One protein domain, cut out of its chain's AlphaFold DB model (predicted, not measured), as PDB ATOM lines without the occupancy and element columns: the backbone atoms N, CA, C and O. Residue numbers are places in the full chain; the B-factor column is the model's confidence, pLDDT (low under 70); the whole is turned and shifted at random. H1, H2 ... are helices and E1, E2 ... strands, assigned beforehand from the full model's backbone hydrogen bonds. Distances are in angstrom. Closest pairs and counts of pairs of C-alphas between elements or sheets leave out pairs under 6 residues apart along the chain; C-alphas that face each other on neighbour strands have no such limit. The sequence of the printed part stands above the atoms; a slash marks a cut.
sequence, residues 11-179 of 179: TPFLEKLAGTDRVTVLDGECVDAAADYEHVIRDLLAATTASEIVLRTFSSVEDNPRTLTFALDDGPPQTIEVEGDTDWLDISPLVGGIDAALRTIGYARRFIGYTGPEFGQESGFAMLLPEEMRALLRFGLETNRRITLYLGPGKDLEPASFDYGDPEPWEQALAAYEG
ATOM      1  N   THR A  11     -20.071  15.960 -35.019       86.50
ATOM      2  CA  THR A  11     -19.086  15.555 -36.034       86.50
ATOM      3  C   THR A  11     -18.643  16.713 -36.932       86.50
ATOM      4  O   THR A  11     -17.445  16.986 -36.953       86.50
ATOM      5  N   PRO A  12     -19.532  17.485 -37.592       87.56
ATOM      6  CA  PRO A  12     -19.100  18.614 -38.422       87.56
ATOM      7  C   PRO A  12     -18.346  19.693 -37.636       87.56
ATOM      8  O   PRO A  12     -17.443  20.347 -38.167       87.56
ATOM      9  N   PHE A  13     -18.702  19.899 -36.362       86.94
ATOM     10  CA  PHE A  13     -17.965  20.800 -35.479       86.94
ATOM     11  C   PHE A  13     -16.542  20.281 -35.218       86.94
ATOM     12  O   PHE A  13     -15.581  21.035 -35.383       86.94
ATOM     13  N   LEU A  14     -16.403  19.001 -34.864       88.12
ATOM     14  CA  LEU A  14     -15.119  18.361 -34.581       88.12
ATOM     15  C   LEU A  14     -14.227  18.269 -35.818       88.12
ATOM     16  O   LEU A  14     -13.050  18.599 -35.733       88.12
ATOM     17  N   GLU A  15     -14.768  17.910 -36.979       90.94
ATOM     18  CA  GLU A  15     -14.018  17.870 -38.239       90.94
ATOM     19  C   GLU A  15     -13.483  19.252 -38.623       90.94
ATOM     20  O   GLU A  15     -12.345  19.386 -39.076       90.94
ATOM     21  N   LYS A  16     -14.278  20.307 -38.410       89.69
ATOM     22  CA  LYS A  16     -13.840  21.690 -38.634       89.69
ATOM     23  C   LYS A  16     -12.764  22.125 -37.638       89.69
ATOM     24  O   LYS A  16     -11.922  22.953 -37.985       89.69
ATOM     25  N   LEU A  17     -12.832  21.624 -36.406       89.44
ATOM     26  CA  LEU A  17     -11.939  21.995 -35.314       89.44
ATOM     27  C   LEU A  17     -10.593  21.264 -35.396       89.44
ATOM     28  O   LEU A  17      -9.557  21.918 -35.374       89.44
ATOM     29  N   ALA A  18     -10.620  19.936 -35.509       88.06
ATOM     30  CA  ALA A  18      -9.453  19.060 -35.438       88.06
ATOM     31  C   ALA A  18      -8.950  18.589 -36.812       88.06
ATOM     32  O   ALA A  18      -7.797  18.172 -36.922       88.06
ATOM     33  N   GLY A  19      -9.776  18.680 -37.858       87.69
ATOM     34  CA  GLY A  19      -9.517  18.092 -39.174       87.69
ATOM     35  C   GLY A  19     -10.220  16.745 -39.356       87.69
ATOM     36  O   GLY A  19     -10.413  15.987 -38.407       87.69
ATOM     37  N   THR A  20     -10.601  16.438 -40.598       87.19
ATOM     38  CA  THR A  20     -11.320  15.199 -40.953       87.19
ATOM     39  C   THR A  20     -10.469  13.940 -40.784       87.19
ATOM     40  O   THR A  20     -11.000  12.845 -40.730       87.19
ATOM     41  N   ASP A  21      -9.143  14.074 -40.727       86.94
ATOM     42  CA  ASP A  21      -8.180  12.987 -40.514       86.94
ATOM     43  C   ASP A  21      -7.996  12.610 -39.033       86.94
ATOM     44  O   ASP A  21      -7.165  11.767 -38.707       86.94
ATOM     45  N   ARG A  22      -8.725  13.270 -38.126       90.31
ATOM     46  CA  ARG A  22      -8.630  13.066 -36.671       90.31
ATOM     47  C   ARG A  22      -9.962  12.737 -36.027       90.31
ATOM     48  O   ARG A  22     -10.033  12.665 -34.802       90.31
ATOM     49  N   VAL A  23     -10.997  12.576 -36.842       91.44
ATOM     50  CA  VAL A  23     -12.364  12.286 -36.430       91.44
ATOM     51  C   VAL A  23     -12.818  11.070 -37.216       91.44
ATOM     52  O   VAL A  23     -12.638  11.012 -38.429       91.44
ATOM     53  N   THR A  24     -13.381  10.089 -36.527       92.19
ATOM     54  CA  THR A  24     -13.943   8.897 -37.161       92.19
ATOM     55  C   THR A  24     -15.242   8.518 -36.480       92.19
ATOM     56  O   THR A  24     -15.425   8.775 -35.292       92.19
ATOM     57  N   VAL A  25     -16.133   7.889 -37.234       90.19
ATOM     58  CA  VAL A  25     -17.383   7.324 -36.732       90.19
ATOM     59  C   VAL A  25     -17.345   5.834 -37.031       90.19
ATOM     60  O   VAL A  25     -16.997   5.443 -38.146       90.19
ATOM     61  N   LEU A  26     -17.633   5.017 -36.024       86.00
ATOM     62  CA  LEU A  26     -17.724   3.567 -36.151       86.00
ATOM     63  C   LEU A  26     -19.128   3.100 -35.796       86.00
ATOM     64  O   LEU A  26     -19.818   3.727 -34.990       86.00
ATOM     65  N   ASP A  27     -19.508   1.969 -36.375       80.06
ATOM     66  CA  ASP A  27     -20.681   1.233 -35.931       80.06
ATOM     67  C   ASP A  27     -20.436   0.706 -34.507       80.06
ATOM     68  O   ASP A  27     -19.384   0.129 -34.216       80.06
ATOM     69  N   GLY A  28     -21.375   0.965 -33.598       68.31
ATOM     70  CA  GLY A  28     -21.274   0.554 -32.201       68.31
ATOM     71  C   GLY A  28     -21.430  -0.953 -32.002       68.31
ATOM     72  O   GLY A  28     -20.972  -1.447 -30.972       68.31
ATOM     73  N   GLU A  29     -21.995  -1.676 -32.981       66.94
ATOM     74  CA  GLU A  29     -22.288  -3.123 -32.931       66.94
ATOM     75  C   GLU A  29     -21.070  -4.031 -33.244       66.94
ATOM     76  O   GLU A  29     -21.200  -5.137 -33.764       66.94
ATOM     77  N   CYS A  30     -19.842  -3.555 -33.019       68.75
ATOM     78  CA  CYS A  30     -18.631  -4.154 -33.601       68.75
ATOM     79  C   CYS A  30     -17.881  -5.184 -32.731       68.75
ATOM     80  O   CYS A  30     -16.743  -5.519 -33.070       68.75
ATOM     81  N   VAL A  31     -18.442  -5.670 -31.619       81.94
ATOM     82  CA  VAL A  31     -17.712  -6.566 -30.699       81.94
ATOM     83  C   VAL A  31     -18.579  -7.695 -30.145       81.94
ATOM     84  O   VAL A  31     -19.565  -7.443 -29.466       81.94
ATOM     85  N   ASP A  32     -18.143  -8.939 -30.369       83.44
ATOM     86  CA  ASP A  32     -18.763 -10.152 -29.816       83.44
ATOM     87  C   ASP A  32     -17.904 -10.742 -28.670       83.44
ATOM     88  O   ASP A  32     -18.398 -11.337 -27.703       83.44
ATOM     89  N   ALA A  33     -16.581 -10.578 -28.761       86.81
ATOM     90  CA  ALA A  33     -15.579 -11.086 -27.828       86.81
ATOM     91  C   ALA A  33     -14.549 -10.012 -27.449       86.81
ATOM     92  O   ALA A  33     -14.304  -9.059 -28.191       86.81
ATOM     93  N   ALA A  34     -13.861 -10.182 -26.312       87.94
ATOM     94  CA  ALA A  34     -12.795  -9.252 -25.933       87.94
ATOM     95  C   ALA A  34     -11.638  -9.255 -26.954       87.94
ATOM     96  O   ALA A  34     -10.983  -8.234 -27.150       87.94
ATOM     97  N   ALA A  35     -11.409 -10.366 -27.659       89.38
ATOM     98  CA  ALA A  35     -10.444 -10.430 -28.759       89.38
ATOM     99  C   ALA A  35     -10.749  -9.468 -29.934       89.38
ATOM    100  O   ALA A  35      -9.814  -9.004 -30.592       89.38
ATOM    101  N   ASP A  36     -12.018  -9.126 -30.182       89.75
ATOM    102  CA  ASP A  36     -12.416  -8.274 -31.316       89.75
ATOM    103  C   ASP A  36     -11.931  -6.830 -31.151       89.75
ATOM    104  O   ASP A  36     -11.629  -6.142 -32.132       89.75
ATOM    105  N   TYR A  37     -11.718  -6.402 -29.903       92.00
ATOM    106  CA  TYR A  37     -11.160  -5.089 -29.592       92.00
ATOM    107  C   TYR A  37      -9.771  -4.862 -30.194       92.00
ATOM    108  O   TYR A  37      -9.388  -3.710 -30.382       92.00
ATOM    109  N   GLU A  38      -9.008  -5.908 -30.539       94.00
ATOM    110  CA  GLU A  38      -7.735  -5.707 -31.239       94.00
ATOM    111  C   GLU A  38      -7.948  -4.977 -32.569       94.00
ATOM    112  O   GLU A  38      -7.222  -4.031 -32.885       94.00
ATOM    113  N   HIS A  39      -8.949  -5.407 -33.338       91.94
ATOM    114  CA  HIS A  39      -9.257  -4.833 -34.645       91.94
ATOM    115  C   HIS A  39      -9.817  -3.424 -34.479       91.94
ATOM    116  O   HIS A  39      -9.317  -2.497 -35.111       91.94
ATOM    117  N   VAL A  40     -10.740  -3.242 -33.533       92.00
ATOM    118  CA  VAL A  40     -11.305  -1.928 -33.195       92.00
ATOM    119  C   VAL A  40     -10.206  -0.928 -32.833       92.00
ATOM    120  O   VAL A  40     -10.163   0.169 -33.383       92.00
ATOM    121  N   ILE A  41      -9.273  -1.292 -31.946       94.50
ATOM    122  CA  ILE A  41      -8.174  -0.401 -31.542       94.50
ATOM    123  C   ILE A  41      -7.280  -0.072 -32.743       94.50
ATOM    124  O   ILE A  41      -6.894   1.083 -32.915       94.50
ATOM    125  N   ARG A  42      -6.944  -1.055 -33.589       94.50
ATOM    126  CA  ARG A  42      -6.132  -0.813 -34.795       94.50
ATOM    127  C   ARG A  42      -6.818   0.160 -35.749       94.50
ATOM    128  O   ARG A  42      -6.160   1.093 -36.209       94.50
ATOM    129  N   ASP A  43      -8.106  -0.033 -36.003       92.31
ATOM    130  CA  ASP A  43      -8.883   0.805 -36.914       92.31
ATOM    131  C   ASP A  43      -9.026   2.228 -36.368       92.31
ATOM    132  O   ASP A  43      -8.771   3.196 -37.087       92.31
ATOM    133  N   LEU A  44      -9.311   2.370 -35.069       93.62
ATOM    134  CA  LEU A  44      -9.358   3.668 -34.395       93.62
ATOM    135  C   LEU A  44      -8.022   4.407 -34.480       93.62
ATOM    136  O   LEU A  44      -7.994   5.590 -34.822       93.62
ATOM    137  N   LEU A  45      -6.903   3.735 -34.200       93.44
ATOM    138  CA  LEU A  45      -5.578   4.349 -34.292       93.44
ATOM    139  C   LEU A  45      -5.245   4.743 -35.734       93.44
ATOM    140  O   LEU A  45      -4.759   5.852 -35.965       93.44
ATOM    141  N   ALA A  46      -5.541   3.883 -36.711       91.56
ATOM    142  CA  ALA A  46      -5.315   4.178 -38.121       91.56
ATOM    143  C   ALA A  46      -6.118   5.405 -38.581       91.56
ATOM    144  O   ALA A  46      -5.558   6.282 -39.243       91.56
ATOM    145  N   ALA A  47      -7.390   5.486 -38.182       89.19
ATOM    146  CA  ALA A  47      -8.308   6.548 -38.575       89.19
ATOM    147  C   ALA A  47      -8.052   7.883 -37.860       89.19
ATOM    148  O   ALA A  47      -8.215   8.930 -38.471       89.19
ATOM    149  N   THR A  48      -7.640   7.867 -36.587       89.25
ATOM    150  CA  THR A  48      -7.546   9.094 -35.766       89.25
ATOM    151  C   THR A  48      -6.128   9.636 -35.587       89.25
ATOM    152  O   THR A  48      -5.949  10.798 -35.217       89.25
ATOM    153  N   THR A  49      -5.104   8.815 -35.848       85.62
ATOM    154  CA  THR A  49      -3.686   9.219 -35.760       85.62
ATOM    155  C   THR A  49      -2.987   9.226 -37.115       85.62
ATOM    156  O   THR A  49      -1.777   9.405 -37.166       85.62
ATOM    157  N   ALA A  50      -3.714   8.986 -38.214       80.81
ATOM    158  CA  ALA A  50      -3.132   8.765 -39.539       80.81
ATOM    159  C   ALA A  50      -2.024   7.686 -39.538       80.81
ATOM    160  O   ALA A  50      -1.051   7.770 -40.287       80.81
ATOM    161  N   SER A  51      -2.189   6.652 -38.700       82.75
ATOM    162  CA  SER A  51      -1.225   5.557 -38.503       82.75
ATOM    163  C   SER A  51       0.140   5.972 -37.925       82.75
ATOM    164  O   SER A  51       1.114   5.234 -38.078       82.75
ATOM    165  N   GLU A  52       0.233   7.124 -37.250       88.44
ATOM    166  CA  GLU A  52       1.446   7.535 -36.525       88.44
ATOM    167  C   GLU A  52       1.717   6.664 -35.289       88.44
ATOM    168  O   GLU A  52       2.875   6.495 -34.913       88.44
ATOM    169  N   ILE A  53       0.665   6.098 -34.686       93.88
ATOM    170  CA  ILE A  53       0.740   5.279 -33.471       93.88
ATOM    171  C   ILE A  53       0.448   3.814 -33.788       93.88
ATOM    172  O   ILE A  53      -0.548   3.492 -34.439       93.88
ATOM    173  N   VAL A  54       1.290   2.905 -33.286       94.44
ATOM    174  CA  VAL A  54       1.181   1.468 -33.570       94.44
ATOM    175  C   VAL A  54       0.768   0.676 -32.333       94.44
ATOM    176  O   VAL A  54       1.438   0.702 -31.305       94.44
ATOM    177  N   LEU A  55      -0.272  -0.150 -32.468       96.81
ATOM    178  CA  LEU A  55      -0.585  -1.208 -31.503       96.81
ATOM    179  C   LEU A  55       0.469  -2.329 -31.588       96.81
ATOM    180  O   LEU A  55       0.496  -3.092 -32.563       96.81
ATOM    181  N   ARG A  56       1.347  -2.422 -30.581       96.00
ATOM    182  CA  ARG A  56       2.464  -3.386 -30.543       96.00
ATOM    183  C   ARG A  56       2.087  -4.722 -29.943       96.00
ATOM    184  O   ARG A  56       2.452  -5.762 -30.486       96.00
ATOM    185  N   THR A  57       1.403  -4.685 -28.811       94.88
ATOM    186  CA  THR A  57       0.965  -5.881 -28.100       94.88
ATOM    187  C   THR A  57      -0.511  -5.770 -27.824       94.88
ATOM    188  O   THR A  57      -0.991  -4.693 -27.473       94.88
ATOM    189  N   PHE A  58      -1.192  -6.898 -27.928       97.50
ATOM    190  CA  PHE A  58      -2.572  -7.052 -27.525       97.50
ATOM    191  C   PHE A  58      -2.750  -8.459 -26.958       97.50
ATOM    192  O   PHE A  58      -2.190  -9.427 -27.477       97.50
ATOM    193  N   SER A  59      -3.509  -8.562 -25.880       97.12
ATOM    194  CA  SER A  59      -4.001  -9.820 -25.335       97.12
ATOM    195  C   SER A  59      -5.318  -9.564 -24.623       97.12
ATOM    196  O   SER A  59      -5.424  -8.577 -23.893       97.12
ATOM    197  N   SER A  60      -6.271 -10.473 -24.773       94.38
ATOM    198  CA  SER A  60      -7.536 -10.448 -24.046       94.38
ATOM    199  C   SER A  60      -7.666 -11.654 -23.113       94.38
ATOM    200  O   SER A  60      -7.062 -12.707 -23.333       94.38
ATOM    201  N   VAL A  61      -8.460 -11.489 -22.057       93.81
ATOM    202  CA  VAL A  61      -8.937 -12.571 -21.187       93.81
ATOM    203  C   VAL A  61     -10.460 -12.509 -21.166       93.81
ATOM    204  O   VAL A  61     -11.024 -11.465 -20.849       93.81
ATOM    205  N   GLU A  62     -11.107 -13.627 -21.493       90.62
ATOM    206  CA  GLU A  62     -12.570 -13.743 -21.629       90.62
ATOM    207  C   GLU A  62     -13.278 -14.151 -20.316       90.62
ATOM    208  O   GLU A  62     -14.468 -14.466 -20.322       90.62
ATOM    209  N   ASP A  63     -12.557 -14.182 -19.189       85.50
ATOM    210  CA  ASP A  63     -13.139 -14.399 -17.856       85.50
ATOM    211  C   ASP A  63     -14.036 -13.213 -17.455       85.50
ATOM    212  O   ASP A  63     -14.049 -12.198 -18.135       85.50
ATOM    213  N   ASN A  64     -14.816 -13.321 -16.373       82.19
ATOM    214  CA  ASN A  64     -15.661 -12.219 -15.892       82.19
ATOM    215  C   ASN A  64     -15.023 -11.551 -14.649       82.19
ATOM    216  O   ASN A  64     -14.941 -12.219 -13.610       82.19
ATOM    217  N   PRO A  65     -14.587 -10.272 -14.717       83.50
ATOM    218  CA  PRO A  65     -14.713  -9.344 -15.852       83.50
ATOM    219  C   PRO A  65     -13.728  -9.634 -16.991       83.50
ATOM    220  O   PRO A  65     -12.616 -10.115 -16.744       83.50
ATOM    221  N   ARG A  66     -14.130  -9.308 -18.231       89.94
ATOM    222  CA  ARG A  66     -13.246  -9.453 -19.394       89.94
ATOM    223  C   ARG A  66     -12.179  -8.378 -19.321       89.94
ATOM    224  O   ARG A  66     -12.452  -7.252 -18.909       89.94
ATOM    225  N   THR A  67     -10.957  -8.711 -19.720       94.00
ATOM    226  CA  THR A  67      -9.847  -7.750 -19.682       94.00
ATOM    227  C   THR A  67      -9.128  -7.666 -21.010       94.00
ATOM    228  O   THR A  67      -8.924  -8.669 -21.694       94.00
ATOM    229  N   LEU A  68      -8.709  -6.452 -21.351       95.31
ATOM    230  CA  LEU A  68      -7.862  -6.148 -22.493       95.31
ATOM    231  C   LEU A  68      -6.537  -5.636 -21.960       95.31
ATOM    232  O   LEU A  68      -6.516  -4.732 -21.130       95.31
ATOM    233  N   THR A  69      -5.428  -6.185 -22.438       97.62
ATOM    234  CA  THR A  69      -4.091  -5.655 -22.170       97.62
ATOM    235  C   THR A  69      -3.411  -5.306 -23.480       97.62
ATOM    236  O   THR A  69      -3.250  -6.169 -24.343       97.62
ATOM    237  N   PHE A  70      -2.995  -4.053 -23.637       97.69
ATOM    238  CA  PHE A  70      -2.383  -3.575 -24.872       97.69
ATOM    239  C   PHE A  70      -1.299  -2.523 -24.651       97.69
ATOM    240  O   PHE A  70      -1.292  -1.837 -23.637       97.69
ATOM    241  N   ALA A  71      -0.383  -2.378 -25.608       97.44
ATOM    242  CA  ALA A  71       0.667  -1.356 -25.581       97.44
ATOM    243  C   ALA A  71       0.756  -0.631 -26.926       97.44
ATOM    244  O   ALA A  71       0.686  -1.263 -27.986       97.44
ATOM    245  N   LEU A  72       0.931   0.690 -26.862       97.00
ATOM    246  CA  LEU A  72       1.128   1.558 -28.020       97.00
ATOM    247  C   LEU A  72       2.602   1.941 -28.127       97.00
ATOM    248  O   LEU A  72       3.203   2.343 -27.130       97.00
ATOM    249  N   ASP A  73       3.166   1.810 -29.326       94.75
ATOM    250  CA  ASP A  73       4.587   2.016 -29.610       94.75
ATOM    251  C   ASP A  73       5.490   1.373 -28.539       94.75
ATOM    252  O   ASP A  73       5.263   0.233 -28.140       94.75
ATOM    253  N   ASP A  74       6.514   2.081 -28.062       91.25
ATOM    254  CA  ASP A  74       7.427   1.596 -27.020       91.25
ATOM    255  C   ASP A  74       6.909   1.891 -25.591       91.25
ATOM    256  O   ASP A  74       7.679   1.910 -24.625       91.25
ATOM    257  N   GLY A  75       5.607   2.161 -25.447       94.94
ATOM    258  CA  GLY A  75       4.949   2.451 -24.177       94.94
ATOM    259  C   GLY A  75       4.697   1.213 -23.305       94.94
ATOM    260  O   GLY A  75       4.693   0.079 -23.790       94.94
ATOM    261  N   PRO A  76       4.468   1.402 -21.992       96.44
ATOM    262  CA  PRO A  76       4.085   0.313 -21.101       96.44
ATOM    263  C   PRO A  76       2.671  -0.211 -21.421       96.44
ATOM    264  O   PRO A  76       1.793   0.584 -21.776       96.44
ATOM    265  N   PRO A  77       2.404  -1.516 -21.216       96.44
ATOM    266  CA  PRO A  77       1.062  -2.063 -21.364       96.44
ATOM    267  C   PRO A  77       0.045  -1.382 -20.441       96.44
ATOM    268  O   PRO A  77       0.329  -1.129 -19.270       96.44
ATOM    269  N   GLN A  78      -1.142  -1.123 -20.976       96.56
ATOM    270  CA  GLN A  78      -2.343  -0.733 -20.251       96.56
ATOM    271  C   GLN A  78      -3.274  -1.931 -20.156       96.56
ATOM    272  O   GLN A  78      -3.415  -2.671 -21.128       96.56
ATOM    273  N   THR A  79      -3.923  -2.091 -19.007       96.88
ATOM    274  CA  THR A  79      -4.973  -3.091 -18.811       96.88
ATOM    275  C   THR A  79      -6.273  -2.380 -18.477       96.88
ATOM    276  O   THR A  79      -6.296  -1.542 -17.575       96.88
ATOM    277  N   ILE A  80      -7.336  -2.721 -19.199       95.31
ATOM    278  CA  ILE A  80      -8.696  -2.241 -18.951       95.31
ATOM    279  C   ILE A  80      -9.642  -3.425 -18.788       95.31
ATOM    280  O   ILE A  80      -9.432  -4.486 -19.380       95.31
ATOM    281  N   GLU A  81     -10.669  -3.234 -17.970       94.25
ATOM    282  CA  GLU A  81     -11.814  -4.135 -17.881       94.25
ATOM    283  C   GLU A  81     -12.860  -3.667 -18.895       94.25
ATOM    284  O   GLU A  81     -13.052  -2.461 -19.050       94.25
ATOM    285  N   VAL A  82     -13.490  -4.608 -19.597       89.56
ATOM    286  CA  VAL A  82     -14.598  -4.333 -20.521       89.56
ATOM    287  C   VAL A  82     -15.781  -5.228 -20.191       89.56
ATOM    288  O   VAL A  82     -15.613  -6.384 -19.781       89.56
ATOM    289  N   GLU A  83     -16.982  -4.699 -20.375       81.62
ATOM    290  CA  GLU A  83     -18.197  -5.493 -20.292       81.62
ATOM    291  C   GLU A  83     -18.221  -6.527 -21.427       81.62
ATOM    292  O   GLU A  83     -17.901  -6.251 -22.581       81.62
ATOM    293  N   GLY A  84     -18.503  -7.779 -21.065       59.72
ATOM    294  CA  GLY A  84     -18.400  -8.908 -21.983       59.72
ATOM    295  C   GLY A  84     -19.702  -9.308 -22.662       59.72
ATOM    296  O   GLY A  84     -19.693  -9.933 -23.713       59.72
ATOM    297  N   ASP A  85     -20.843  -8.973 -22.084       63.50
ATOM    298  CA  ASP A  85     -22.122  -9.503 -22.566       63.50
ATOM    299  C   ASP A  85     -22.832  -8.542 -23.524       63.50
ATOM    300  O   ASP A  85     -24.050  -8.611 -23.690       63.50
ATOM    301  N   THR A  86     -22.088  -7.626 -24.139       58.59
ATOM    302  CA  THR A  86     -22.655  -6.613 -25.014       58.59
ATOM    303  C   THR A  86     -22.146  -6.833 -26.426       58.59
ATOM    304  O   THR A  86     -20.944  -6.758 -26.652       58.59
ATOM    305  N   ASP A  87     -23.068  -6.987 -27.382       72.75
ATOM    306  CA  ASP A  87     -22.823  -6.841 -28.831       72.75
ATOM    307  C   ASP A  87     -22.322  -5.411 -29.186       72.75
ATOM    308  O   ASP A  87     -22.414  -4.966 -30.323       72.75
ATOM    309  N   TRP A  88     -21.866  -4.640 -28.190       83.44
ATOM    310  CA  TRP A  88     -21.626  -3.206 -28.196       83.44
ATOM    311  C   TRP A  88     -20.253  -2.878 -27.634       83.44
ATOM    312  O   TRP A  88     -19.800  -3.489 -26.663       83.44
ATOM    313  N   LEU A  89     -19.639  -1.842 -28.202       87.19
ATOM    314  CA  LEU A  89     -18.407  -1.259 -27.686       87.19
ATOM    315  C   LEU A  89     -18.598  -0.694 -26.275       87.19
ATOM    316  O   LEU A  89     -19.437   0.175 -26.043       87.19
ATOM    317  N   ASP A  90     -17.727  -1.098 -25.356       89.75
ATOM    318  CA  ASP A  90     -17.590  -0.474 -24.045       89.75
ATOM    319  C   ASP A  90     -16.731   0.795 -24.182       89.75
ATOM    320  O   ASP A  90     -15.507   0.805 -23.996       89.75
ATOM    321  N   ILE A  91     -17.379   1.870 -24.647       90.75
ATOM    322  CA  ILE A  91     -16.717   3.092 -25.127       90.75
ATOM    323  C   ILE A  91     -15.864   3.729 -24.028       90.75
ATOM    324  O   ILE A  91     -14.741   4.159 -24.292       90.75
ATOM    325  N   SER A  92     -16.376   3.804 -22.798       92.62
ATOM    326  CA  SER A  92     -15.712   4.552 -21.727       92.62
ATOM    327  C   SER A  92     -14.382   3.910 -21.305       92.62
ATOM    328  O   SER A  92     -13.348   4.588 -21.398       92.62
ATOM    329  N   PRO A  93     -14.311   2.614 -20.941       93.88
ATOM    330  CA  PRO A  93     -13.040   1.941 -20.678       93.88
ATOM    331  C   PRO A  93     -12.092   1.958 -21.875       93.88
ATOM    332  O   PRO A  93     -10.898   2.204 -21.685       93.88
ATOM    333  N   LEU A  94     -12.604   1.771 -23.098       94.12
ATOM    334  CA  LEU A  94     -11.791   1.814 -24.315       94.12
ATOM    335  C   LEU A  94     -11.114   3.179 -24.498       94.12
ATOM    336  O   LEU A  94      -9.892   3.253 -24.654       94.12
ATOM    337  N   VAL A  95     -11.889   4.265 -24.417       96.12
ATOM    338  CA  VAL A  95     -11.378   5.637 -24.522       96.12
ATOM    339  C   VAL A  95     -10.366   5.923 -23.420       96.12
ATOM    340  O   VAL A  95      -9.269   6.411 -23.699       96.12
ATOM    341  N   GLY A  96     -10.700   5.580 -22.173       95.88
ATOM    342  CA  GLY A  96      -9.814   5.787 -21.031       95.88
ATOM    343  C   GLY A  96      -8.482   5.047 -21.173       95.88
ATOM    344  O   GLY A  96      -7.430   5.616 -20.875       95.88
ATOM    345  N   GLY A  97      -8.516   3.806 -21.663       96.69
ATOM    346  CA  GLY A  97      -7.328   2.990 -21.899       96.69
ATOM    347  C   GLY A  97      -6.435   3.541 -23.009       96.69
ATOM    348  O   GLY A  97      -5.224   3.669 -22.814       96.69
ATOM    349  N   ILE A  98      -7.015   3.885 -24.165       97.00
ATOM    350  CA  ILE A  98      -6.260   4.423 -25.308       97.00
ATOM    351  C   ILE A  98      -5.640   5.774 -24.941       97.00
ATOM    352  O   ILE A  98      -4.443   5.973 -25.151       97.00
ATOM    353  N   ASP A  99      -6.410   6.682 -24.337       97.12
ATOM    354  CA  ASP A  99      -5.901   7.987 -23.907       97.12
ATOM    355  C   ASP A  99      -4.776   7.844 -22.872       97.12
ATOM    356  O   ASP A  99      -3.742   8.510 -22.976       97.12
ATOM    357  N   ALA A 100      -4.919   6.935 -21.901       96.00
ATOM    358  CA  ALA A 100      -3.857   6.647 -20.943       96.00
ATOM    359  C   ALA A 100      -2.584   6.147 -21.643       96.00
ATOM    360  O   ALA A 100      -1.505   6.687 -21.390       96.00
ATOM    361  N   ALA A 101      -2.701   5.183 -22.562       96.75
ATOM    362  CA  ALA A 101      -1.568   4.661 -23.321       96.75
ATOM    363  C   ALA A 101      -0.857   5.769 -24.118       96.75
ATOM    364  O   ALA A 101       0.358   5.935 -24.001       96.75
ATOM    365  N   LEU A 102      -1.611   6.597 -24.846       95.75
ATOM    366  CA  LEU A 102      -1.083   7.735 -25.606       95.75
ATOM    367  C   LEU A 102      -0.343   8.739 -24.711       95.75
ATOM    368  O   LEU A 102       0.726   9.239 -25.065       95.75
ATOM    369  N   ARG A 103      -0.857   9.001 -23.507       94.38
ATOM    370  CA  ARG A 103      -0.186   9.884 -22.545       94.38
ATOM    371  C   ARG A 103       1.123   9.305 -22.025       94.38
ATOM    372  O   ARG A 103       2.063  10.070 -21.811       94.38
ATOM    373  N   THR A 104       1.216   7.987 -21.833       95.38
ATOM    374  CA  THR A 104       2.467   7.360 -21.365       95.38
ATOM    375  C   THR A 104       3.612   7.497 -22.364       95.38
ATOM    376  O   THR A 104       4.762   7.618 -21.946       95.38
ATOM    377  N   ILE A 105       3.303   7.557 -23.662       95.00
ATOM    378  CA  ILE A 105       4.284   7.794 -24.730       95.00
ATOM    379  C   ILE A 105       4.466   9.286 -25.059       95.00
ATOM    380  O   ILE A 105       5.202   9.635 -25.976       95.00
ATOM    381  N   GLY A 106       3.827  10.185 -24.300       93.06
ATOM    382  CA  GLY A 106       3.976  11.631 -24.459       93.06
ATOM    383  C   GLY A 106       3.246  12.213 -25.670       93.06
ATOM    384  O   GLY A 106       3.625  13.285 -26.145       93.06
ATOM    385  N   TYR A 107       2.209  11.538 -26.176       93.50
ATOM    386  CA  TYR A 107       1.407  12.068 -27.272       93.50
ATOM    387  C   TYR A 107       0.652  13.328 -26.827       93.50
ATOM    388  O   TYR A 107       0.057  13.372 -25.750       93.50
ATOM    389  N   ALA A 108       0.700  14.382 -27.646       91.69
ATOM    390  CA  ALA A 108       0.198  15.703 -27.254       91.69
ATOM    391  C   ALA A 108      -1.337  15.802 -27.244       91.69
ATOM    392  O   ALA A 108      -1.900  16.647 -26.548       91.69
ATOM    393  N   ARG A 109      -2.007  14.968 -28.045       93.94
ATOM    394  CA  ARG A 109      -3.463  14.964 -28.210       93.94
ATOM    395  C   ARG A 109      -4.129  13.964 -27.271       93.94
ATOM    396  O   ARG A 109      -3.527  12.960 -26.904       93.94
ATOM    397  N   ARG A 110      -5.382  14.246 -26.927       93.50
ATOM    398  CA  ARG A 110      -6.266  13.406 -26.121       93.50
ATOM    399  C   ARG A 110      -7.194  12.611 -27.020       93.50
ATOM    400  O   ARG A 110      -7.746  13.185 -27.958       93.50
ATOM    401  N   PHE A 111      -7.366  11.334 -26.705       96.56
ATOM    402  CA  PHE A 111      -8.354  10.482 -27.359       96.56
ATOM    403  C   PHE A 111      -9.679  10.602 -26.613       96.56
ATOM    404  O   PHE A 111      -9.711  10.474 -25.388       96.56
ATOM    405  N   ILE A 112     -10.755  10.889 -27.341       95.75
ATOM    406  CA  ILE A 112     -12.102  11.025 -26.783       95.75
ATOM    407  C   ILE A 112     -13.106  10.218 -27.603       95.75
ATOM    408  O   ILE A 112     -12.923  10.037 -28.809       95.75
ATOM    409  N   GLY A 113     -14.184   9.786 -26.953       94.50
ATOM    410  CA  GLY A 113     -15.382   9.280 -27.619       94.50
ATOM    411  C   GLY A 113     -16.518  10.291 -27.513       94.50
ATOM    412  O   GLY A 113     -16.535  11.119 -26.599       94.50
ATOM    413  N   TYR A 114     -17.484  10.227 -28.420       91.38
ATOM    414  CA  TYR A 114     -18.702  11.020 -28.336       91.38
ATOM    415  C   TYR A 114     -19.882  10.339 -29.037       91.38
ATOM    416  O   TYR A 114     -19.726   9.710 -30.080       91.38
ATOM    417  N   THR A 115     -21.074  10.490 -28.471       87.88
ATOM    418  CA  THR A 115     -22.347  10.061 -29.069       87.88
ATOM    419  C   THR A 115     -23.364  11.199 -28.990       87.88
ATOM    420  O   THR A 115     -23.146  12.216 -28.331       87.88
ATOM    421  N   GLY A 116     -24.466  11.062 -29.715       78.88
ATOM    422  CA  GLY A 116     -25.448  12.109 -29.947       78.88
ATOM    423  C   GLY A 116     -26.662  11.551 -30.694       78.88
ATOM    424  O   GLY A 116     -26.597  10.437 -31.227       78.88
ATOM    425  N   PRO A 117     -27.789  12.282 -30.731       74.88
ATOM    426  CA  PRO A 117     -29.032  11.803 -31.332       74.88
ATOM    427  C   PRO A 117     -28.907  11.435 -32.815       74.88
ATOM    428  O   PRO A 117     -29.715  10.658 -33.317       74.88
ATOM    429  N   GLU A 118     -27.931  12.016 -33.512       74.31
ATOM    430  CA  GLU A 118     -27.652  11.783 -34.926       74.31
ATOM    431  C   GLU A 118     -27.057  10.402 -35.223       74.31
ATOM    432  O   GLU A 118     -27.205   9.919 -36.341       74.31
ATOM    433  N   PHE A 119     -26.426   9.758 -34.240       73.94
ATOM    434  CA  PHE A 119     -25.655   8.538 -34.470       73.94
ATOM    435  C   PHE A 119     -26.478   7.252 -34.438       73.94
ATOM    436  O   PHE A 119     -26.061   6.245 -34.999       73.94
ATOM    437  N   GLY A 120     -27.652   7.252 -33.803       79.19
ATOM    438  CA  GLY A 120     -28.418   6.020 -33.608       79.19
ATOM    439  C   GLY A 120     -27.614   4.981 -32.816       79.19
ATOM    440  O   GLY A 120     -27.576   5.054 -31.593       79.19
ATOM    441  N   GLN A 121     -27.012   4.024 -33.523       77.44
ATOM    442  CA  GLN A 121     -26.166   2.952 -32.980       77.44
ATOM    443  C   GLN A 121     -24.659   3.230 -33.139       77.44
ATOM    444  O   GLN A 121     -23.834   2.515 -32.583       77.44
ATOM    445  N   GLU A 122     -24.280   4.264 -33.885       86.00
ATOM    446  CA  GLU A 122     -22.884   4.608 -34.142       86.00
ATOM    447  C   GLU A 122     -22.240   5.351 -32.962       86.00
ATOM    448  O   GLU A 122     -22.900   5.866 -32.054       86.00
ATOM    449  N   SER A 123     -20.912   5.430 -32.974       88.88
ATOM    450  CA  SER A 123     -20.125   6.195 -32.008       88.88
ATOM    451  C   SER A 123     -18.983   6.936 -32.688       88.88
ATOM    452  O   SER A 123     -18.267   6.386 -33.528       88.88
ATOM    453  N   GLY A 124     -18.816   8.204 -32.321       92.31
ATOM    454  CA  GLY A 124     -17.749   9.064 -32.806       92.31
ATOM    455  C   GLY A 124     -16.512   9.011 -31.913       92.31
ATOM    456  O   GLY A 124     -16.604   8.867 -30.696       92.31
ATOM    457  N   PHE A 125     -15.342   9.187 -32.517       94.88
ATOM    458  CA  PHE A 125     -14.057   9.264 -31.829       94.88
ATOM    459  C   PHE A 125     -13.211  10.379 -32.423       94.88
ATOM    460  O   PHE A 125     -13.242  10.613 -33.634       94.88
ATOM    461  N   ALA A 126     -12.445  11.070 -31.579       95.44
ATOM    462  CA  ALA A 126     -11.602  12.169 -32.025       95.44
ATOM    463  C   ALA A 126     -10.283  12.277 -31.254       95.44
ATOM    464  O   ALA A 126     -10.185  11.893 -30.087       95.44
ATOM    465  N   MET A 127      -9.284  12.866 -31.916       95.56
ATOM    466  CA  MET A 127      -7.993  13.222 -31.330       95.56
ATOM    467  C   MET A 127      -7.831  14.734 -31.235       95.56
ATOM    468  O   MET A 127      -7.673  15.406 -32.254       95.56
ATOM    469  N   LEU A 128      -7.811  15.261 -30.007       94.50
ATOM    470  CA  LEU A 128      -7.872  16.702 -29.750       94.50
ATOM    471  C   LEU A 128      -6.656  17.232 -28.991       94.50
ATOM    472  O   LEU A 128      -6.214  16.660 -27.996       94.50
ATOM    473  N   LEU A 129      -6.139  18.377 -29.416       93.88
ATOM    474  CA  LEU A 129      -5.231  19.209 -28.634       93.88
ATOM    475  C   LEU A 129      -5.963  19.835 -27.430       93.88
ATOM    476  O   LEU A 129      -7.191  19.962 -27.444       93.88
ATOM    477  N   PRO A 130      -5.244  20.281 -26.383       91.06
ATOM    478  CA  PRO A 130      -5.868  20.897 -25.205       91.06
ATOM    479  C   PRO A 130      -6.773  22.104 -25.517       91.06
ATOM    480  O   PRO A 130      -7.803  22.310 -24.880       91.06
ATOM    481  N   GLU A 131      -6.412  22.938 -26.488       92.38
ATOM    482  CA  GLU A 131      -7.225  24.059 -26.973       92.38
ATOM    483  C   GLU A 131      -8.478  23.621 -27.732       92.38
ATOM    484  O   GLU A 131      -9.528  24.244 -27.570       92.38
ATOM    485  N   GLU A 132      -8.396  22.536 -28.496       94.56
ATOM    486  CA  GLU A 132      -9.532  21.959 -29.215       94.56
ATOM    487  C   GLU A 132     -10.507  21.328 -28.213       94.56
ATOM    488  O   GLU A 132     -11.710  21.571 -28.269       94.56
ATOM    489  N   MET A 133      -9.986  20.633 -27.200       92.44
ATOM    490  CA  MET A 133     -10.790  20.100 -26.102       92.44
ATOM    491  C   MET A 133     -11.551  21.208 -25.360       92.44
ATOM    492  O   MET A 133     -12.749  21.088 -25.112       92.44
ATOM    493  N   ARG A 134     -10.901  22.345 -25.072       90.81
ATOM    494  CA  ARG A 134     -11.583  23.515 -24.488       90.81
ATOM    495  C   ARG A 134     -12.693  24.054 -25.388       90.81
ATOM    496  O   ARG A 134     -13.753  24.421 -24.886       90.81
ATOM    497  N   ALA A 135     -12.463  24.119 -26.697       90.56
ATOM    498  CA  ALA A 135     -13.474  24.576 -27.645       90.56
ATOM    499  C   ALA A 135     -14.682  23.626 -27.699       90.56
ATOM    500  O   ALA A 135     -15.815  24.103 -27.712       90.56
ATOM    501  N   LEU A 136     -14.458  22.308 -27.652       89.19
ATOM    502  CA  LEU A 136     -15.523  21.305 -27.571       89.19
ATOM    503  C   LEU A 136     -16.351  21.443 -26.291       89.19
ATOM    504  O   LEU A 136     -17.578  21.463 -26.353       89.19
ATOM    505  N   LEU A 137     -15.697  21.584 -25.137       88.75
ATOM    506  CA  LEU A 137     -16.391  21.733 -23.856       88.75
ATOM    507  C   LEU A 137     -17.262  23.000 -23.826       88.75
ATOM    508  O   LEU A 137     -18.409  22.952 -23.385       88.75
ATOM    509  N   ARG A 138     -16.761  24.120 -24.368       86.88
ATOM    510  CA  ARG A 138     -17.559  25.350 -24.534       86.88
ATOM    511  C   ARG A 138     -18.732  25.150 -25.489       86.88
ATOM    512  O   ARG A 138     -19.841  25.572 -25.182       86.88
ATOM    513  N   PHE A 139     -18.514  24.467 -26.612       83.88
ATOM    514  CA  PHE A 139     -19.580  24.150 -27.561       83.88
ATOM    515  C   PHE A 139     -20.697  23.304 -26.926       83.88
ATOM    516  O   PHE A 139     -21.876  23.615 -27.122       83.88
ATOM    517  N   GLY A 140     -20.352  22.296 -26.118       79.94
ATOM    518  CA  GLY A 140     -21.326  21.491 -25.374       79.94
ATOM    519  C   GLY A 140     -22.144  22.312 -24.370       79.94
ATOM    520  O   GLY A 140     -23.368  22.187 -24.330       79.94
ATOM    521  N   LEU A 141     -21.495  23.224 -23.634       78.00
ATOM    522  CA  LEU A 141     -22.160  24.137 -22.692       78.00
ATOM    523  C   LEU A 141     -23.112  25.131 -23.380       78.00
ATOM    524  O   LEU A 141     -24.218  25.369 -22.887       78.00
ATOM    525  N   GLU A 142     -22.676  25.728 -24.493       76.25
ATOM    526  CA  GLU A 142     -23.360  26.852 -25.147       76.25
ATOM    527  C   GLU A 142     -24.434  26.417 -26.150       76.25
ATOM    528  O   GLU A 142     -25.475  27.065 -26.262       76.25
ATOM    529  N   THR A 143     -24.169  25.360 -26.921       64.75
ATOM    530  CA  THR A 143     -24.919  25.073 -28.155       64.75
ATOM    531  C   THR A 143     -25.436  23.639 -28.217       64.75
ATOM    532  O   THR A 143     -26.513  23.420 -28.770       64.75
ATOM    533  N   ASN A 144     -24.718  22.667 -27.643       63.53
ATOM    534  CA  ASN A 144     -24.990  21.254 -27.899       63.53
ATOM    535  C   ASN A 144     -25.072  20.383 -26.637       63.53
ATOM    536  O   ASN A 144     -24.292  19.456 -26.441       63.53
ATOM    537  N   ARG A 145     -26.089  20.635 -25.804       65.88
ATOM    538  CA  ARG A 145     -26.427  19.833 -24.608       65.88
ATOM    539  C   ARG A 145     -27.072  18.476 -24.937       65.88
ATOM    540  O   ARG A 145     -27.955  18.031 -24.214       65.88
ATOM    541  N   ARG A 146     -26.742  17.866 -26.075       74.69
ATOM    542  CA  ARG A 146     -27.325  16.589 -26.529       74.69
ATOM    543  C   ARG A 146     -26.292  15.500 -26.749       74.69
ATOM    544  O   ARG A 146     -26.681  14.372 -27.027       74.69
ATOM    545  N   ILE A 147     -25.019  15.841 -26.626       81.12
ATOM    546  CA  ILE A 147     -23.928  14.906 -26.840       81.12
ATOM    547  C   ILE A 147     -23.499  14.316 -25.504       81.12
ATOM    548  O   ILE A 147     -23.420  15.038 -24.508       81.12
ATOM    549  N   THR A 148     -23.214  13.021 -25.498       87.25
ATOM    550  CA  THR A 148     -22.445  12.388 -24.427       87.25
ATOM    551  C   THR A 148     -20.982  12.415 -24.856       87.25
ATOM    552  O   THR A 148     -20.665  12.022 -25.980       87.25
ATOM    553  N   LEU A 149     -20.081  12.894 -23.997       90.75
ATOM    554  CA  LEU A 149     -18.635  12.787 -24.214       90.75
ATOM    555  C   LEU A 149     -18.054  11.710 -23.315       90.75
ATOM    556  O   LEU A 149     -18.213  11.765 -22.098       90.75
ATOM    557  N   TYR A 150     -17.303  10.794 -23.910       93.06
ATOM    558  CA  TYR A 150     -16.573   9.767 -23.191       93.06
ATOM    559  C   TYR A 150     -15.131  10.219 -23.007       93.06
ATOM    560  O   TYR A 150     -14.432  10.499 -23.983       93.06
ATOM    561  N   LEU A 151     -14.696  10.311 -21.752       92.38
ATOM    562  CA  LEU A 151     -13.341  10.734 -21.360       92.38
ATOM    563  C   LEU A 151     -12.618   9.662 -20.534       92.38
ATOM    564  O   LEU A 151     -11.498   9.881 -20.054       92.38
ATOM    565  N   GLY A 152     -13.277   8.521 -20.349       91.56
ATOM    566  CA  GLY A 152     -12.824   7.398 -19.553       91.56
ATOM    567  C   GLY A 152     -13.703   7.168 -18.322       91.56
ATOM    568  O   GLY A 152     -14.448   8.064 -17.912       91.56
ATOM    569  N   PRO A 153     -13.557   6.004 -17.662       87.56
ATOM    570  CA  PRO A 153     -14.449   5.599 -16.583       87.56
ATOM    571  C   PRO A 153     -14.571   6.658 -15.481       87.56
ATOM    572  O   PRO A 153     -13.570   7.135 -14.933       87.56
ATOM    573  N   GLY A 154     -15.815   7.034 -15.166       86.31
ATOM    574  CA  GLY A 154     -16.149   8.031 -14.144       86.31
ATOM    575  C   GLY A 154     -15.882   9.491 -14.534       86.31
ATOM    576  O   GLY A 154     -15.934  10.358 -13.663       86.31
ATOM    577  N   LYS A 155     -15.570   9.772 -15.805       86.31
ATOM    578  CA  LYS A 155     -15.300  11.128 -16.321       86.31
ATOM    579  C   LYS A 155     -16.198  11.528 -17.488       86.31
ATOM    580  O   LYS A 155     -16.000  12.605 -18.050       86.31
ATOM    581  N   ASP A 156     -17.132  10.667 -17.861       88.69
ATOM    582  CA  ASP A 156     -18.016  10.907 -18.991       88.69
ATOM    583  C   ASP A 156     -18.969  12.064 -18.689       88.69
ATOM    584  O   ASP A 156     -19.387  12.287 -17.547       88.69
ATOM    585  N   LEU A 157     -19.267  12.839 -19.723       86.44
ATOM    586  CA  LEU A 157     -20.105  14.022 -19.640       86.44
ATOM    587  C   LEU A 157     -21.397  13.749 -20.389       86.44
ATOM    588  O   LEU A 157     -21.439  13.808 -21.616       86.44
ATOM    589  N   GLU A 158     -22.448  13.455 -19.635       84.25
ATOM    590  CA  GLU A 158     -23.784  13.258 -20.183       84.25
ATOM    591  C   GLU A 158     -24.437  14.588 -20.596       84.25
ATOM    592  O   GLU A 158     -24.103  15.644 -20.040       84.25
ATOM    593  N   PRO A 159     -25.407  14.558 -21.526       76.38
ATOM    594  CA  PRO A 159     -26.268  15.687 -21.833       76.38
ATOM    595  C   PRO A 159     -26.826  16.305 -20.550       76.38
ATOM    596  O   PRO A 159     -27.385  15.605 -19.703       76.38
ATOM    597  N   ALA A 160     -26.687  17.622 -20.399       65.12
ATOM    598  CA  ALA A 160     -27.187  18.315 -19.219       65.12
ATOM    599  C   ALA A 160     -28.697  18.066 -19.046       65.12
ATOM    600  O   ALA A 160     -29.502  18.409 -19.920       65.12
ATOM    601  N   SER A 161     -29.089  17.478 -17.912       58.34
ATOM    602  CA  SER A 161     -30.492  17.420 -17.512       58.34
ATOM    603  C   SER A 161     -30.929  18.812 -17.045       58.34
ATOM    604  O   SER A 161     -30.143  19.575 -16.493       58.34
ATOM    605  N   PHE A 162     -32.184  19.188 -17.291       51.88
ATOM    606  CA  PHE A 162     -32.699  20.537 -17.005       51.88
ATOM    607  C   PHE A 162     -32.831  20.879 -15.500       51.88
ATOM    608  O   PHE A 162     -33.532  21.838 -15.173       51.88
ATOM    609  N   ASP A 163     -32.217  20.123 -14.584       53.06
ATOM    610  CA  ASP A 163     -32.441  20.273 -13.142       53.06
ATOM    611  C   ASP A 163     -31.272  20.972 -12.426       53.06
ATOM    612  O   ASP A 163     -30.108  20.596 -12.545       53.06
ATOM    613  N   TYR A 164     -31.612  22.042 -11.706       46.22
ATOM    614  CA  TYR A 164     -30.711  23.095 -11.224       46.22
ATOM    615  C   TYR A 164     -30.170  22.830  -9.809       46.22
ATOM    616  O   TYR A 164     -30.950  22.602  -8.884       46.22
ATOM    617  N   GLY A 165     -28.863  23.038  -9.591       48.66
ATOM    618  CA  GLY A 165     -28.326  23.269  -8.240       48.66
ATOM    619  C   GLY A 165     -26.801  23.327  -8.123       48.66
ATOM    620  O   GLY A 165     -26.279  24.259  -7.512       48.66
ATOM    621  N   ASP A 166     -26.102  22.374  -8.735       55.84
ATOM    622  CA  ASP A 166     -24.639  22.241  -8.691       55.84
ATOM    623  C   ASP A 166     -24.013  22.629 -10.044       55.84
ATOM    624  O   ASP A 166     -24.711  22.554 -11.059       55.84
ATOM    625  N   PRO A 167     -22.728  23.051 -10.101       57.44
ATOM    626  CA  PRO A 167     -22.059  23.278 -11.378       57.44
ATOM    627  C   PRO A 167     -22.130  22.003 -12.214       57.44
ATOM    628  O   PRO A 167     -21.679  20.940 -11.765       57.44
ATOM    629  N   GLU A 168     -22.714  22.115 -13.408       72.12
ATOM    630  CA  GLU A 168     -22.914  20.977 -14.304       72.12
ATOM    631  C   GLU A 168     -21.539  20.315 -14.572       72.12
ATOM    632  O   GLU A 168     -20.533  21.025 -14.685       72.12
ATOM    633  N   PRO A 169     -21.441  18.974 -14.682       79.00
ATOM    634  CA  PRO A 169     -20.173  18.259 -14.908       79.00
ATOM    635  C   PRO A 169     -19.297  18.848 -16.028       79.00
ATOM    636  O   PRO A 169     -18.067  18.835 -15.954       79.00
ATOM    637  N   TRP A 170     -19.935  19.446 -17.032       81.31
ATOM    638  CA  TRP A 170     -19.313  20.174 -18.130       81.31
ATOM    639  C   TRP A 170     -18.534  21.428 -17.706       81.31
ATOM    640  O   TRP A 170     -17.447  21.677 -18.227       81.31
ATOM    641  N   GLU A 171     -19.048  22.212 -16.755       83.56
ATOM    642  CA  GLU A 171     -18.369  23.409 -16.238       83.56
ATOM    643  C   GLU A 171     -17.112  23.019 -15.454       83.56
ATOM    644  O   GLU A 171     -16.054  23.635 -15.603       83.56
ATOM    645  N   GLN A 172     -17.208  21.947 -14.661       83.50
ATOM    646  CA  GLN A 172     -16.077  21.399 -13.910       83.50
ATOM    647  C   GLN A 172     -14.997  20.858 -14.853       83.50
ATOM    648  O   GLN A 172     -13.808  21.115 -14.651       83.50
ATOM    649  N   ALA A 173     -15.407  20.151 -15.911       84.00
ATOM    650  CA  ALA A 173     -14.499  19.677 -16.944       84.00
ATOM    651  C   ALA A 173     -13.798  20.843 -17.652       84.00
ATOM    652  O   ALA A 173     -12.578  20.816 -17.788       84.00
ATOM    653  N   LEU A 174     -14.525  21.895 -18.050       84.25
ATOM    654  CA  LEU A 174     -13.922  23.067 -18.691       84.25
ATOM    655  C   LEU A 174     -12.884  23.738 -17.783       84.25
ATOM    656  O   LEU A 174     -11.766  23.992 -18.229       84.25
ATOM    657  N   ALA A 175     -13.213  23.948 -16.507       83.81
ATOM    658  CA  ALA A 175     -12.293  24.543 -15.541       83.81
ATOM    659  C   ALA A 175     -10.991  23.733 -15.392       83.81
ATOM    660  O   ALA A 175      -9.910  24.313 -15.293       83.81
ATOM    661  N   ALA A 176     -11.069  22.398 -15.442       83.69
ATOM    662  CA  ALA A 176      -9.900  21.521 -15.367       83.69
ATOM    663  C   ALA A 176      -8.956  21.633 -16.582       83.69
ATOM    664  O   ALA A 176      -7.786  21.280 -16.466       83.69
ATOM    665  N   TYR A 177      -9.445  22.112 -17.732       77.69
ATOM    666  CA  TYR A 177      -8.632  22.360 -18.929       77.69
ATOM    667  C   TYR A 177      -8.173  23.822 -19.067       77.69
ATOM    668  O   TYR A 177      -7.360  24.124 -19.945       77.69
ATOM    669  N   GLU A 178      -8.693  24.740 -18.249       76.00
ATOM    670  CA  GLU A 178      -8.297  26.155 -18.238       76.00
ATOM    671  C   GLU A 178      -7.198  26.489 -17.214       76.00
ATOM    672  O   GLU A 178      -6.536  27.518 -17.377       76.00
ATOM    673  N   GLY A 179      -7.001  25.641 -16.197       56.72
ATOM    674  CA  GLY A 179      -5.929  25.750 -15.193       56.72
ATOM    675  C   GLY A 179      -4.608  25.124 -15.624       56.72
ATOM    676  O   GLY A 179      -3.562  25.667 -15.199       56.72
TER     677      GLY A 179
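Overview. This is residues 11 to 179 of the 179 residues of an uncharacterized protein of Minicystis rosea (UniProt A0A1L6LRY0). Two antiparallel sheets stand with helices H2 and H3 sandwiched between them, while H1 and H4 cover the other face of the four-stranded sheet, E1 E6 E5 E7. H5 packs on H4 toward one end of the longest axis; the three-stranded sheet E2 E3 E4, its far face bare of helices, lies at the other end. The printed part has 169 residues, with five named helices and seven named strands in the order H1 E1 H2 E2 E3 E4 H3 E5 E6 H4 E7 H5, a mixed class. It is compact, with a radius of gyration of the C-alphas of 15.7 A and spans of 43 by 32 by 27 A.

Arrangement. Start at H1, residues 11 to 18, which is on the sheet of E1, residues 23 to 27, E6, 122 to 128, E5, 110 to 115, and E7, 148 to 150, in that order; its closest C-alphas to E6 are Ala 18 and Leu 128, 6.4 A. Look within hydrogen-bond range for N 24 and O 125, 2.9 A, N 112 and O 126, 3.0 A, and N 115 and O 148, 3.0 A. H2, residues 34 to 48, and H3, 91 to 104, near each other, are on the opposite face, making three layers with H1 and H4, residues 130 to 142. The closest C-alphas of H2 and E1 are Val 23 and Thr 48, 5.8 A; those of H3 and E5 are Asp 99 and Phe 111, 4.9 A. H2 and H3 are also on one face of E2, residues 55 to 61, E3, 66 to 72, and E4, 78 to 82, two layers; their closest C-alphas there include Ala 35 and Ser 60, 5.5 A, and Ile 80 and Gly 97, 6.2 A. These strands form a meander, each the antiparallel neighbour of the one before, with N 59 and O 69 at 2.9 A and N 68 and O 80 at 2.9 A. E6, H4 and E7 form a split strand-helix-strand unit, two strands that run the same way in one sheet with a helix between them along the chain and E5 between them in the sheet, and its crossover is right-handed. H4 touches H5, residues 169 to 178, at Leu 137 and Leu 174, C-alphas 5.9 A apart, opposite ways at a shallow tilt of 32 degrees. Every O i to N i+4 pair is within range in H1, H3, H4 and H5, and 9 of 11 in H2.

Along the chain. Find C-alpha 11 at (-19.086, 15.555, -36.034), where H1 begins. H2 spans 21.5 A, E3 20.1 A, H3 20.0 A. H5 ends at C-alpha 178, (-8.297, 26.155, -18.238).

Size, cuts and confidence. The C-alphas of Arg 56 and Tyr 164, 46.6 A, are farthest apart. The printed part has no cut; E7 to H5 is a long link. Mean pLDDT is 86.1, under 70 at residues 28 to 30, 84 to 86, 143 to 145, 160 to 167 and 179.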